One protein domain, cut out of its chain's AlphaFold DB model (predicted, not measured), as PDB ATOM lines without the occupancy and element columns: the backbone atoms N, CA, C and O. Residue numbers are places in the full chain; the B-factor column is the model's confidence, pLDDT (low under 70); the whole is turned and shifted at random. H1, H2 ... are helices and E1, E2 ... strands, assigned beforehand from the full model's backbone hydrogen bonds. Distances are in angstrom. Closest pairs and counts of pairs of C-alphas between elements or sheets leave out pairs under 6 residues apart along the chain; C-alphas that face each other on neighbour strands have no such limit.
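What this domain is: This is residues 37 to 109 of the 109 residues of a protein of Lachnospiraceae bacterium (UniProt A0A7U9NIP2). A strongly twisted sheet of three strands has one helix, H1, over one face, mostly over E3 and part of E2, and no named helix on the other. The long hairpin of E1 and E2 reaches out beyond H1 to its turn at Gly 54, while the short helix H2 lies off the sheet, beside the first residues of H1. The printed part has 73 residues, with two named helices and three named strands in the order E1, E2, H1, E3, H2. The sheet order is E1, E2, E3, mixed, and the class is mixed, helices and strands. The whole is compact, with a radius of gyration of the C-alphas of 12.7 A and spans of 39 by 28 by 20 A.

How they stand to each other: Start at the inner strand E2, residues 55 to 64. It forms an antiparallel hairpin with the edge strand E1, residues 46 to 52, at 153 degrees; look at N 48 and O 59, 3.0 A apart, within hydrogen-bond range. On the other side of E2 is the edge strand E3, residues 90 to 95, parallel at 34 degrees, with N 92 and O 60 at 2.8 A. E1 and E3 are apart. H1, residues 73 to 85, is on the sheet at a height of 8.5 A, over E3 and only just over E2, where 3 of its C-alphas fall. On the local plane it runs slantwise to the strands, at 35 degrees to E3. Its closest C-alphas to E3 are those of Tyr 79 and Pro 91, 5.7 A apart. E2, H1 and E3 form a strand-helix-strand unit, two parallel neighbour strands joined through a helix, with a right-handed crossover. H2, residues 101 to 107, is not on the sheet. It is close to H1 but not clearly touching, the same way at a shallow tilt of 12 degrees, with the closest C-alphas, those of Val 75 and Ala 107, 6.9 A apart. In H2 every O i to N i+4 pair is within hydrogen-bond range; in H1, 8 of 9 are.

Where its parts are: Find C-alpha 46 at (22.640, -6.665, 24.637), where E1 begins its 19.2 A. E2 runs 28.5 A from C-alpha 55 at (8.139, 6.491, 25.071). H1 spans 18.5 A, E3 16.3 A and H2 10.1 A, ending at C-alpha 107 at (8.199, -18.183, 27.662).

The domain as a whole: The two C-alphas farthest apart are those of Gly 54 and Asn 67, at 40.2 A. The printed part has no cut, and no link is long. The model's mean pLDDT over the printed part is 87.8; look for values under 70 at residues 40, 53 and 87 to 88.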
ATOM      1  N   THR A  37      26.520  -5.530  26.657       90.31
ATOM      2  CA  THR A  37      27.023  -5.489  28.031       90.31
ATOM      3  C   THR A  37      28.484  -5.955  28.052       90.31
ATOM      4  O   THR A  37      28.983  -6.587  27.117       90.31
ATOM      5  N   LYS A  38      29.237  -5.537  29.071       79.56
ATOM      6  CA  LYS A  38      30.655  -5.890  29.234       79.56
ATOM      7  C   LYS A  38      30.839  -6.594  30.574       79.56
ATOM      8  O   LYS A  38      30.371  -6.080  31.585       79.56
ATOM      9  N   GLY A  39      31.600  -7.688  30.595       71.38
ATOM     10  CA  GLY A  39      31.927  -8.419  31.826       71.38
ATOM     11  C   GLY A  39      30.931  -9.535  32.131       71.38
ATOM     12  O   GLY A  39      30.543 -10.255  31.220       71.38
ATOM     13  N   ASN A  40      30.558  -9.700  33.405       64.12
ATOM     14  CA  ASN A  40      29.504 -10.633  33.807       64.12
ATOM     15  C   ASN A  40      28.142 -10.015  33.456       64.12
ATOM     16  O   ASN A  40      27.649  -9.143  34.171       64.12
ATOM     17  N   ASP A  41      27.594 -10.420  32.317       72.88
ATOM     18  CA  ASP A  41      26.361  -9.897  31.721       72.88
ATOM     19  C   ASP A  41      25.084 -10.234  32.513       72.88
ATOM     20  O   ASP A  41      24.019  -9.696  32.206       72.88
ATOM     21  N   ASN A  42      25.184 -11.093  33.539       82.00
ATOM     22  CA  ASN A  42      24.069 -11.594  34.349       82.00
ATOM     23  C   ASN A  42      22.889 -12.107  33.495       82.00
ATOM     24  O   ASN A  42      21.736 -12.010  33.916       82.00
ATOM     25  N   GLY A  43      23.171 -12.636  32.300       87.88
ATOM     26  CA  GLY A  43      22.154 -13.143  31.382       87.88
ATOM     27  C   GLY A  43      21.590 -12.121  30.383       87.88
ATOM     28  O   GLY A  43      20.542 -12.365  29.784       87.88
ATOM     29  N   VAL A  44      22.227 -10.958  30.210       93.62
ATOM     30  CA  VAL A  44      21.820  -9.922  29.244       93.62
ATOM     31  C   VAL A  44      23.011  -9.514  28.388       93.62
ATOM     32  O   VAL A  44      23.785  -8.644  28.774       93.62
ATOM     33  N   ASP A  45      23.126 -10.055  27.181       95.31
ATOM     34  CA  ASP A  45      24.259  -9.762  26.291       95.31
ATOM     35  C   ASP A  45      24.146  -8.382  25.625       95.31
ATOM     36  O   ASP A  45      25.150  -7.715  25.358       95.31
ATOM     37  N   ILE A  46      22.922  -7.938  25.314       95.50
ATOM     38  CA  ILE A  46      22.640  -6.665  24.637       95.50
ATOM     39  C   ILE A  46      21.488  -5.945  25.338       95.50
ATOM     40  O   ILE A  46      20.444  -6.527  25.615       95.50
ATOM     41  N   ILE A  47      21.654  -4.641  25.541       94.38
ATOM     42  CA  ILE A  47      20.580  -3.721  25.910       94.38
ATOM     43  C   ILE A  47      20.259  -2.881  24.675       94.38
ATOM     44  O   ILE A  47      21.138  -2.205  24.134       94.38
ATOM     45  N   ALA A  48      19.011  -2.936  24.216       94.94
ATOM     46  CA  ALA A  48      18.550  -2.193  23.049       94.94
ATOM     47  C   ALA A  48      17.379  -1.283  23.409       94.94
ATOM     48  O   ALA A  48      16.468  -1.698  24.119       94.94
ATOM     49  N   THR A  49      17.384  -0.055  22.900       93.88
ATOM     50  CA  THR A  49      16.286   0.896  23.105       93.88
ATOM     51  C   THR A  49      15.751   1.419  21.781       93.88
ATOM     52  O   THR A  49      16.514   1.645  20.840       93.88
ATOM     53  N   LEU A  50      14.435   1.601  21.702       90.94
ATOM     54  CA  LEU A  50      13.750   2.201  20.565       90.94
ATOM     55  C   LEU A  50      12.845   3.323  21.071       90.94
ATOM     56  O   LEU A  50      11.949   3.089  21.882       90.94
ATOM     57  N   GLY A  51      13.092   4.544  20.600       85.31
ATOM     58  CA  GLY A  51      12.200   5.670  20.852       85.31
ATOM     59  C   GLY A  51      10.981   5.585  19.936       85.31
ATOM     60  O   GLY A  51      11.124   5.666  18.716       85.31
ATOM     61  N   GLU A  52       9.785   5.458  20.505       71.62
ATOM     62  CA  GLU A  52       8.528   5.468  19.762       71.62
ATOM     63  C   GLU A  52       7.551   6.467  20.395       71.62
ATOM     64  O   GLU A  52       7.195   6.353  21.559       71.62
ATOM     65  N   ARG A  53       7.104   7.470  19.625       68.12
ATOM     66  CA  ARG A  53       5.985   8.378  19.977       68.12
ATOM     67  C   ARG A  53       6.016   8.968  21.406       68.12
ATOM     68  O   ARG A  53       4.967   9.222  21.988       68.12
ATOM     69  N   GLY A  54       7.207   9.231  21.949       70.62
ATOM     70  CA  GLY A  54       7.394   9.829  23.278       70.62
ATOM     71  C   GLY A  54       7.664   8.836  24.416       70.62
ATOM     72  O   GLY A  54       7.952   9.278  25.525       70.62
ATOM     73  N   SER A  55       7.641   7.526  24.158       76.88
ATOM     74  CA  SER A  55       8.139   6.491  25.071       76.88
ATOM     75  C   SER A  55       9.432   5.863  24.539       76.88
ATOM     76  O   SER A  55       9.750   5.941  23.351       76.88
ATOM     77  N   HIS A  56      10.211   5.263  25.439       81.88
ATOM     78  CA  HIS A  56      11.382   4.469  25.083       81.88
ATOM     79  C   HIS A  56      11.093   3.026  25.472       81.88
ATOM     80  O   HIS A  56      10.979   2.717  26.656       81.88
ATOM     81  N   LEU A  57      10.958   2.150  24.481       88.69
ATOM     82  CA  LEU A  57      10.929   0.715  24.730       88.69
ATOM     83  C   LEU A  57      12.369   0.264  24.930       88.69
ATOM     84  O   LEU A  57      13.225   0.558  24.092       88.69
ATOM     85  N   LYS A  58      12.643  -0.438  26.027       91.56
ATOM     86  CA  LYS A  58      13.948  -1.041  26.276       91.56
ATOM     87  C   LYS A  58      13.812  -2.560  26.373       91.56
ATOM     88  O   LYS A  58      12.841  -3.095  26.907       91.56
ATOM     89  N   TYR A  59      14.781  -3.225  25.761       94.12
ATOM     90  CA  TYR A  59      14.843  -4.661  25.564       94.12
ATOM     91  C   TYR A  59      16.153  -5.180  26.134       94.12
ATOM     92  O   TYR A  59      17.228  -4.658  25.820       94.12
ATOM     93  N   TYR A  60      16.047  -6.242  26.920       94.31
ATOM     94  CA  TYR A  60      17.172  -6.990  27.456       94.31
ATOM     95  C   TYR A  60      17.296  -8.280  26.669       94.31
ATOM     96  O   TYR A  60      16.364  -9.078  26.624       94.31
ATOM     97  N   ILE A  61      18.418  -8.452  25.988       95.88
ATOM     98  CA  ILE A  61      18.560  -9.462  24.952       95.88
ATOM     99  C   ILE A  61      19.660 -10.437  25.353       95.88
ATOM    100  O   ILE A  61      20.828 -10.060  25.425       95.88
ATOM    101  N   GLN A  62      19.293 -11.705  25.520       96.31
ATOM    102  CA  GLN A  62      20.228 -12.824  25.567       96.31
ATOM    103  C   GLN A  62      20.368 -13.428  24.167       96.31
ATOM    104  O   GLN A  62      19.404 -13.891  23.552       96.31
ATOM    105  N   CYS A  63      21.589 -13.466  23.663       95.44
ATOM    106  CA  CYS A  63      21.986 -14.133  22.441       95.44
ATOM    107  C   CYS A  63      22.426 -15.573  22.737       95.44
ATOM    108  O   CYS A  63      23.177 -15.853  23.669       95.44
ATOM    109  N   LYS A  64      21.988 -16.529  21.911       94.12
ATOM    110  CA  LYS A  64      22.485 -17.911  21.962       94.12
ATOM    111  C   LYS A  64      22.792 -18.443  20.570       94.12
ATOM    112  O   LYS A  64      21.886 -18.687  19.770       94.12
ATOM    113  N   PHE A  65      24.077 -18.674  20.322       93.75
ATOM    114  CA  PHE A  65      24.587 -19.274  19.094       93.75
ATOM    115  C   PHE A  65      24.923 -20.754  19.324       93.75
ATOM    116  O   PHE A  65      25.948 -21.085  19.919       93.75
ATOM    117  N   HIS A  66      24.040 -21.659  18.892       89.56
ATOM    118  CA  HIS A  66      24.163 -23.096  19.149       89.56
ATOM    119  C   HIS A  66      23.765 -23.964  17.950       89.56
ATOM    120  O   HIS A  66      22.946 -23.601  17.104       89.56
ATOM    121  N   ASN A  67      24.312 -25.178  17.919       89.50
ATOM    122  CA  ASN A  67      24.005 -26.213  16.927       89.50
ATOM    123  C   ASN A  67      22.822 -27.120  17.324       89.50
ATOM    124  O   ASN A  67      22.494 -28.056  16.599       89.50
ATOM    125  N   ARG A  68      22.172 -26.843  18.459       90.06
ATOM    126  CA  ARG A  68      21.025 -27.593  18.983       90.06
ATOM    127  C   ARG A  68      19.886 -26.649  19.372       90.06
ATOM    128  O   ARG A  68      20.155 -25.469  19.610       90.06
ATOM    129  N   PRO A  69      18.641 -27.153  19.470       91.88
ATOM    130  CA  PRO A  69      17.528 -26.357  19.960       91.88
ATOM    131  C   PRO A  69      17.824 -25.733  21.322       91.88
ATOM    132  O   PRO A  69      18.443 -26.356  22.189       91.88
ATOM    133  N   VAL A  70      17.366 -24.500  21.501       93.44
ATOM    134  CA  VAL A  70      17.560 -23.750  22.741       93.44
ATOM    135  C   VAL A  70      16.505 -24.164  23.772       93.44
ATOM    136  O   VAL A  70      15.317 -24.274  23.454       93.44
ATOM    137  N   GLY A  71      16.978 -24.446  24.990       94.56
ATOM    138  CA  GLY A  71      16.172 -24.829  26.153       94.56
ATOM    139  C   GLY A  71      15.733 -23.634  27.005       94.56
ATOM    140  O   GLY A  71      15.871 -22.487  26.598       94.56
ATOM    141  N   LYS A  72      15.245 -23.902  28.221       95.56
ATOM    142  CA  LYS A  72      14.680 -22.880  29.125       95.56
ATOM    143  C   LYS A  72      15.723 -21.963  29.766       95.56
ATOM    144  O   LYS A  72      15.397 -20.826  30.081       95.56
ATOM    145  N   THR A  73      16.958 -22.435  29.939       95.06
ATOM    146  CA  THR A  73      18.009 -21.709  30.671       95.06
ATOM    147  C   THR A  73      18.202 -20.268  30.183       95.06
ATOM    148  O   THR A  73      18.120 -19.376  31.014       95.06
ATOM    149  N   PRO A  74      18.321 -19.978  28.873       94.75
ATOM    150  CA  PRO A  74      18.516 -18.602  28.404       94.75
ATOM    151  C   PRO A  74      17.314 -17.686  28.655       94.75
ATOM    152  O   PRO A  74      17.482 -16.483  28.808       94.75
ATOM    153  N   VAL A  75      16.101 -18.248  28.716       94.19
ATOM    154  CA  VAL A  75      14.885 -17.505  29.087       94.19
ATOM    155  C   VAL A  75      14.928 -17.129  30.571       94.19
ATOM    156  O   VAL A  75      14.585 -16.011  30.936       94.19
ATOM    157  N   GLN A  76      15.389 -18.046  31.424       93.69
ATOM    158  CA  GLN A  76      15.541 -17.810  32.863       93.69
ATOM    159  C   GLN A  76      16.664 -16.810  33.164       93.69
ATOM    160  O   GLN A  76      16.497 -15.948  34.026       93.69
ATOM    161  N   GLU A  77      17.779 -16.920  32.436       93.62
ATOM    162  CA  GLU A  77      18.922 -16.003  32.491       93.62
ATOM    163  C   GLU A  77      18.458 -14.575  32.198       93.62
ATOM    164  O   GLU A  77      18.566 -13.715  33.069       93.62
ATOM    165  N   VAL A  78      17.839 -14.341  31.033       93.38
ATOM    166  CA  VAL A  78      17.411 -12.989  30.643       93.38
ATOM    167  C   VAL A  78      16.321 -12.434  31.553       93.38
ATOM    168  O   VAL A  78      16.359 -11.259  31.895       93.38
ATOM    169  N   TYR A  79      15.382 -13.269  32.008       91.06
ATOM    170  CA  TYR A  79      14.343 -12.841  32.942       91.06
ATOM    171  C   TYR A  79      14.942 -12.375  34.277       91.06
ATOM    172  O   TYR A  79      14.565 -11.334  34.808       91.06
ATOM    173  N   THR A  80      15.928 -13.111  34.796       89.44
ATOM    174  CA  THR A  80      16.647 -12.727  36.020       89.44
ATOM    175  C   THR A  80      17.490 -11.470  35.794       89.44
ATOM    176  O   THR A  80      17.486 -10.562  36.623       89.44
ATOM    177  N   GLY A  81      18.178 -11.392  34.654       88.06
ATOM    178  CA  GLY A  81      18.991 -10.246  34.266       88.06
ATOM    179  C   GLY A  81      18.178  -8.957  34.123       88.06
ATOM    180  O   GLY A  81      18.600  -7.917  34.625       88.06
ATOM    181  N   CYS A  82      16.970  -9.009  33.552       86.06
ATOM    182  CA  CYS A  82      16.047  -7.865  33.509       86.06
ATOM    183  C   CYS A  82      15.803  -7.253  34.895       86.06
ATOM    184  O   CYS A  82      15.855  -6.030  35.056       86.06
ATOM    185  N   ASN A  83      15.571  -8.103  35.900       83.19
ATOM    186  CA  ASN A  83      15.321  -7.664  37.273       83.19
ATOM    187  C   ASN A  83      16.549  -6.967  37.874       83.19
ATOM    188  O   ASN A  83      16.402  -6.045  38.671       83.19
ATOM    189  N   TYR A  84      17.756  -7.384  37.481       81.00
ATOM    190  CA  TYR A  84      18.998  -6.745  37.911       81.00
ATOM    191  C   TYR A  84      19.177  -5.340  37.313       81.00
ATOM    192  O   TYR A  84      19.640  -4.436  38.008       81.00
ATOM    193  N   PHE A  85      18.819  -5.140  36.041       76.12
ATOM    194  CA  PHE A  85      19.103  -3.886  35.332       76.12
ATOM    195  C   PHE A  85      18.042  -2.789  35.490       76.12
ATOM    196  O   PHE A  85      18.387  -1.612  35.372       76.12
ATOM    197  N   GLY A  86      16.778  -3.125  35.751       71.56
ATOM    198  CA  GLY A  86      15.755  -2.082  35.891       71.56
ATOM    199  C   GLY A  86      14.307  -2.532  36.031       71.56
ATOM    200  O   GLY A  86      13.473  -1.679  36.289       71.56
ATOM    201  N   ASN A  87      14.000  -3.827  35.891       66.06
ATOM    202  CA  ASN A  87      12.689  -4.432  36.182       66.06
ATOM    203  C   ASN A  87      11.459  -3.903  35.391       66.06
ATOM    204  O   ASN A  87      10.355  -4.389  35.615       66.06
ATOM    205  N   ASP A  88      11.636  -2.980  34.439       64.44
ATOM    206  CA  ASP A  88      10.531  -2.277  33.756       64.44
ATOM    207  C   ASP A  88      10.350  -2.652  32.264       64.44
ATOM    208  O   ASP A  88       9.704  -1.930  31.501       64.44
ATOM    209  N   GLU A  89      10.962  -3.740  31.783       74.75
ATOM    210  CA  GLU A  89      11.340  -3.857  30.362       74.75
ATOM    211  C   GLU A  89      11.314  -5.295  29.807       74.75
ATOM    212  O   GLU A  89      11.164  -6.269  30.541       74.75
ATOM    213  N   TYR A  90      11.427  -5.434  28.481       90.00
ATOM    214  CA  TYR A  90      11.112  -6.669  27.755       90.00
ATOM    215  C   TYR A  90      12.313  -7.642  27.678       90.00
ATOM    216  O   TYR A  90      13.264  -7.353  26.942       90.00
ATOM    217  N   PRO A  91      12.285  -8.810  28.359       92.81
ATOM    218  CA  PRO A  91      13.259  -9.880  28.139       92.81
ATOM    219  C   PRO A  91      13.086 -10.507  26.753       92.81
ATOM    220  O   PRO A  91      11.978 -10.852  26.340       92.81
ATOM    221  N   VAL A  92      14.192 -10.715  26.045       94.94
ATOM    222  CA  VAL A  92      14.212 -11.305  24.706       94.94
ATOM    223  C   VAL A  92      15.351 -12.310  24.610       94.94
ATOM    224  O   VAL A  92      16.480 -12.031  24.999       94.94
ATOM    225  N   VAL A  93      15.082 -13.471  24.013       95.19
ATOM    226  CA  VAL A  93      16.142 -14.395  23.598       95.19
ATOM    227  C   VAL A  93      16.213 -14.428  22.077       95.19
ATOM    228  O   VAL A  93      15.228 -14.741  21.407       95.19
ATOM    229  N   ILE A  94      17.393 -14.144  21.534       95.38
ATOM    230  CA  ILE A  94      17.690 -14.231  20.105       95.38
ATOM    231  C   ILE A  94      18.640 -15.406  19.874       95.38
ATOM    232  O   ILE A  94      19.657 -15.554  20.547       95.38
ATOM    233  N   THR A  95      18.324 -16.271  18.912       93.81
ATOM    234  CA  THR A  95      19.143 -17.451  18.616       93.81
ATOM    235  C   THR A  95      19.168 -17.771  17.127       93.81
ATOM    236  O   THR A  95      18.218 -17.492  16.401       93.81
ATOM    237  N   ASN A  96      20.265 -18.379  16.672       92.44
ATOM    238  CA  ASN A  96      20.404 -18.939  15.326       92.44
ATOM    239  C   ASN A  96      19.649 -20.268  15.138       92.44
ATOM    240  O   ASN A  96      19.697 -20.850  14.054       92.44
ATOM    241  N   ASN A  97      19.017 -20.791  16.189       90.75
ATOM    242  CA  ASN A  97      18.351 -22.084  16.172       90.75
ATOM    243  C   ASN A  97      16.893 -21.969  16.635       90.75
ATOM    244  O   ASN A  97      16.385 -20.911  16.992       90.75
ATOM    245  N   ARG A  98      16.169 -23.082  16.606       90.12
ATOM    246  CA  ARG A  98      14.790 -23.144  17.083       90.12
ATOM    247  C   ARG A  98      14.788 -23.228  18.611       90.12
ATOM    248  O   ARG A  98      15.579 -23.961  19.194       90.12
ATOM    249  N   MET A  99      13.835 -22.562  19.258       91.00
ATOM    250  CA  MET A  99      13.457 -22.890  20.637       91.00
ATOM    251  C   MET A  99      12.757 -24.253  20.671       91.00
ATOM    252  O   MET A  99      11.960 -24.544  19.762       91.00
ATOM    253  N   SER A 100      13.004 -25.055  21.711       91.75
ATOM    254  CA  SER A 100      12.209 -26.264  21.956       91.75
ATOM    255  C   SER A 100      10.736 -25.906  22.198       91.75
ATOM    256  O   SER A 100      10.426 -24.803  22.654       91.75
ATOM    257  N   SER A 101       9.814 -26.823  21.895       90.44
ATOM    258  CA  SER A 101       8.374 -26.598  22.106       90.44
ATOM    259  C   SER A 101       8.059 -26.254  23.564       90.44
ATOM    260  O   SER A 101       7.308 -25.322  23.837       90.44
ATOM    261  N   GLU A 102       8.715 -26.940  24.498       93.50
ATOM    262  CA  GLU A 102       8.607 -26.682  25.937       93.50
ATOM    263  C   GLU A 102       9.116 -25.293  26.332       93.50
ATOM    264  O   GLU A 102       8.534 -24.651  27.201       93.50
ATOM    265  N   THR A 103      10.195 -24.816  25.705       93.25
ATOM    266  CA  THR A 103      10.749 -23.480  25.973       93.25
ATOM    267  C   THR A 103       9.811 -22.392  25.473       93.25
ATOM    268  O   THR A 103       9.626 -21.390  26.153       93.25
ATOM    269  N   ARG A 104       9.169 -22.596  24.314       90.75
ATOM    270  CA  ARG A 104       8.156 -21.657  23.806       90.75
ATOM    271  C   ARG A 104       6.960 -21.573  24.744       90.75
ATOM    272  O   ARG A 104       6.542 -20.469  25.053       90.75
ATOM    273  N   ALA A 105       6.451 -22.716  25.206       92.12
ATOM    274  CA  ALA A 105       5.360 -22.745  26.175       92.12
ATOM    275  C   ALA A 105       5.754 -22.050  27.488       92.12
ATOM    276  O   ALA A 105       4.983 -21.258  28.012       92.12
ATOM    277  N   TYR A 106       6.977 -22.290  27.971       92.75
ATOM    278  CA  TYR A 106       7.511 -21.657  29.178       92.75
ATOM    279  C   TYR A 106       7.682 -20.135  29.050       92.75
ATOM    280  O   TYR A 106       7.453 -19.415  30.006       92.75
ATOM    281  N   ALA A 107       8.063 -19.625  27.878       88.75
ATOM    282  CA  ALA A 107       8.199 -18.183  27.662       88.75
ATOM    283  C   ALA A 107       6.849 -17.442  27.562       88.75
ATOM    284  O   ALA A 107       6.835 -16.215  27.575       88.75
ATOM    285  N   MET A 108       5.736 -18.168  27.406       84.88
ATOM    286  CA  MET A 108       4.382 -17.605  27.298       84.88
ATOM    287  C   MET A 108       3.566 -17.717  28.593       84.88
ATOM    288  O   MET A 108       2.440 -17.224  28.622       84.88
ATOM    289  N   SER A 109       4.085 -18.408  29.613       77.88
ATOM    290  CA  SER A 109       3.434 -18.568  30.920       77.88
ATOM    291  C   SER A 109       3.752 -17.408  31.846       77.88
ATOM    292  O   SER A 109       2.816 -16.946  32.528       77.88
TER     293      SER A 109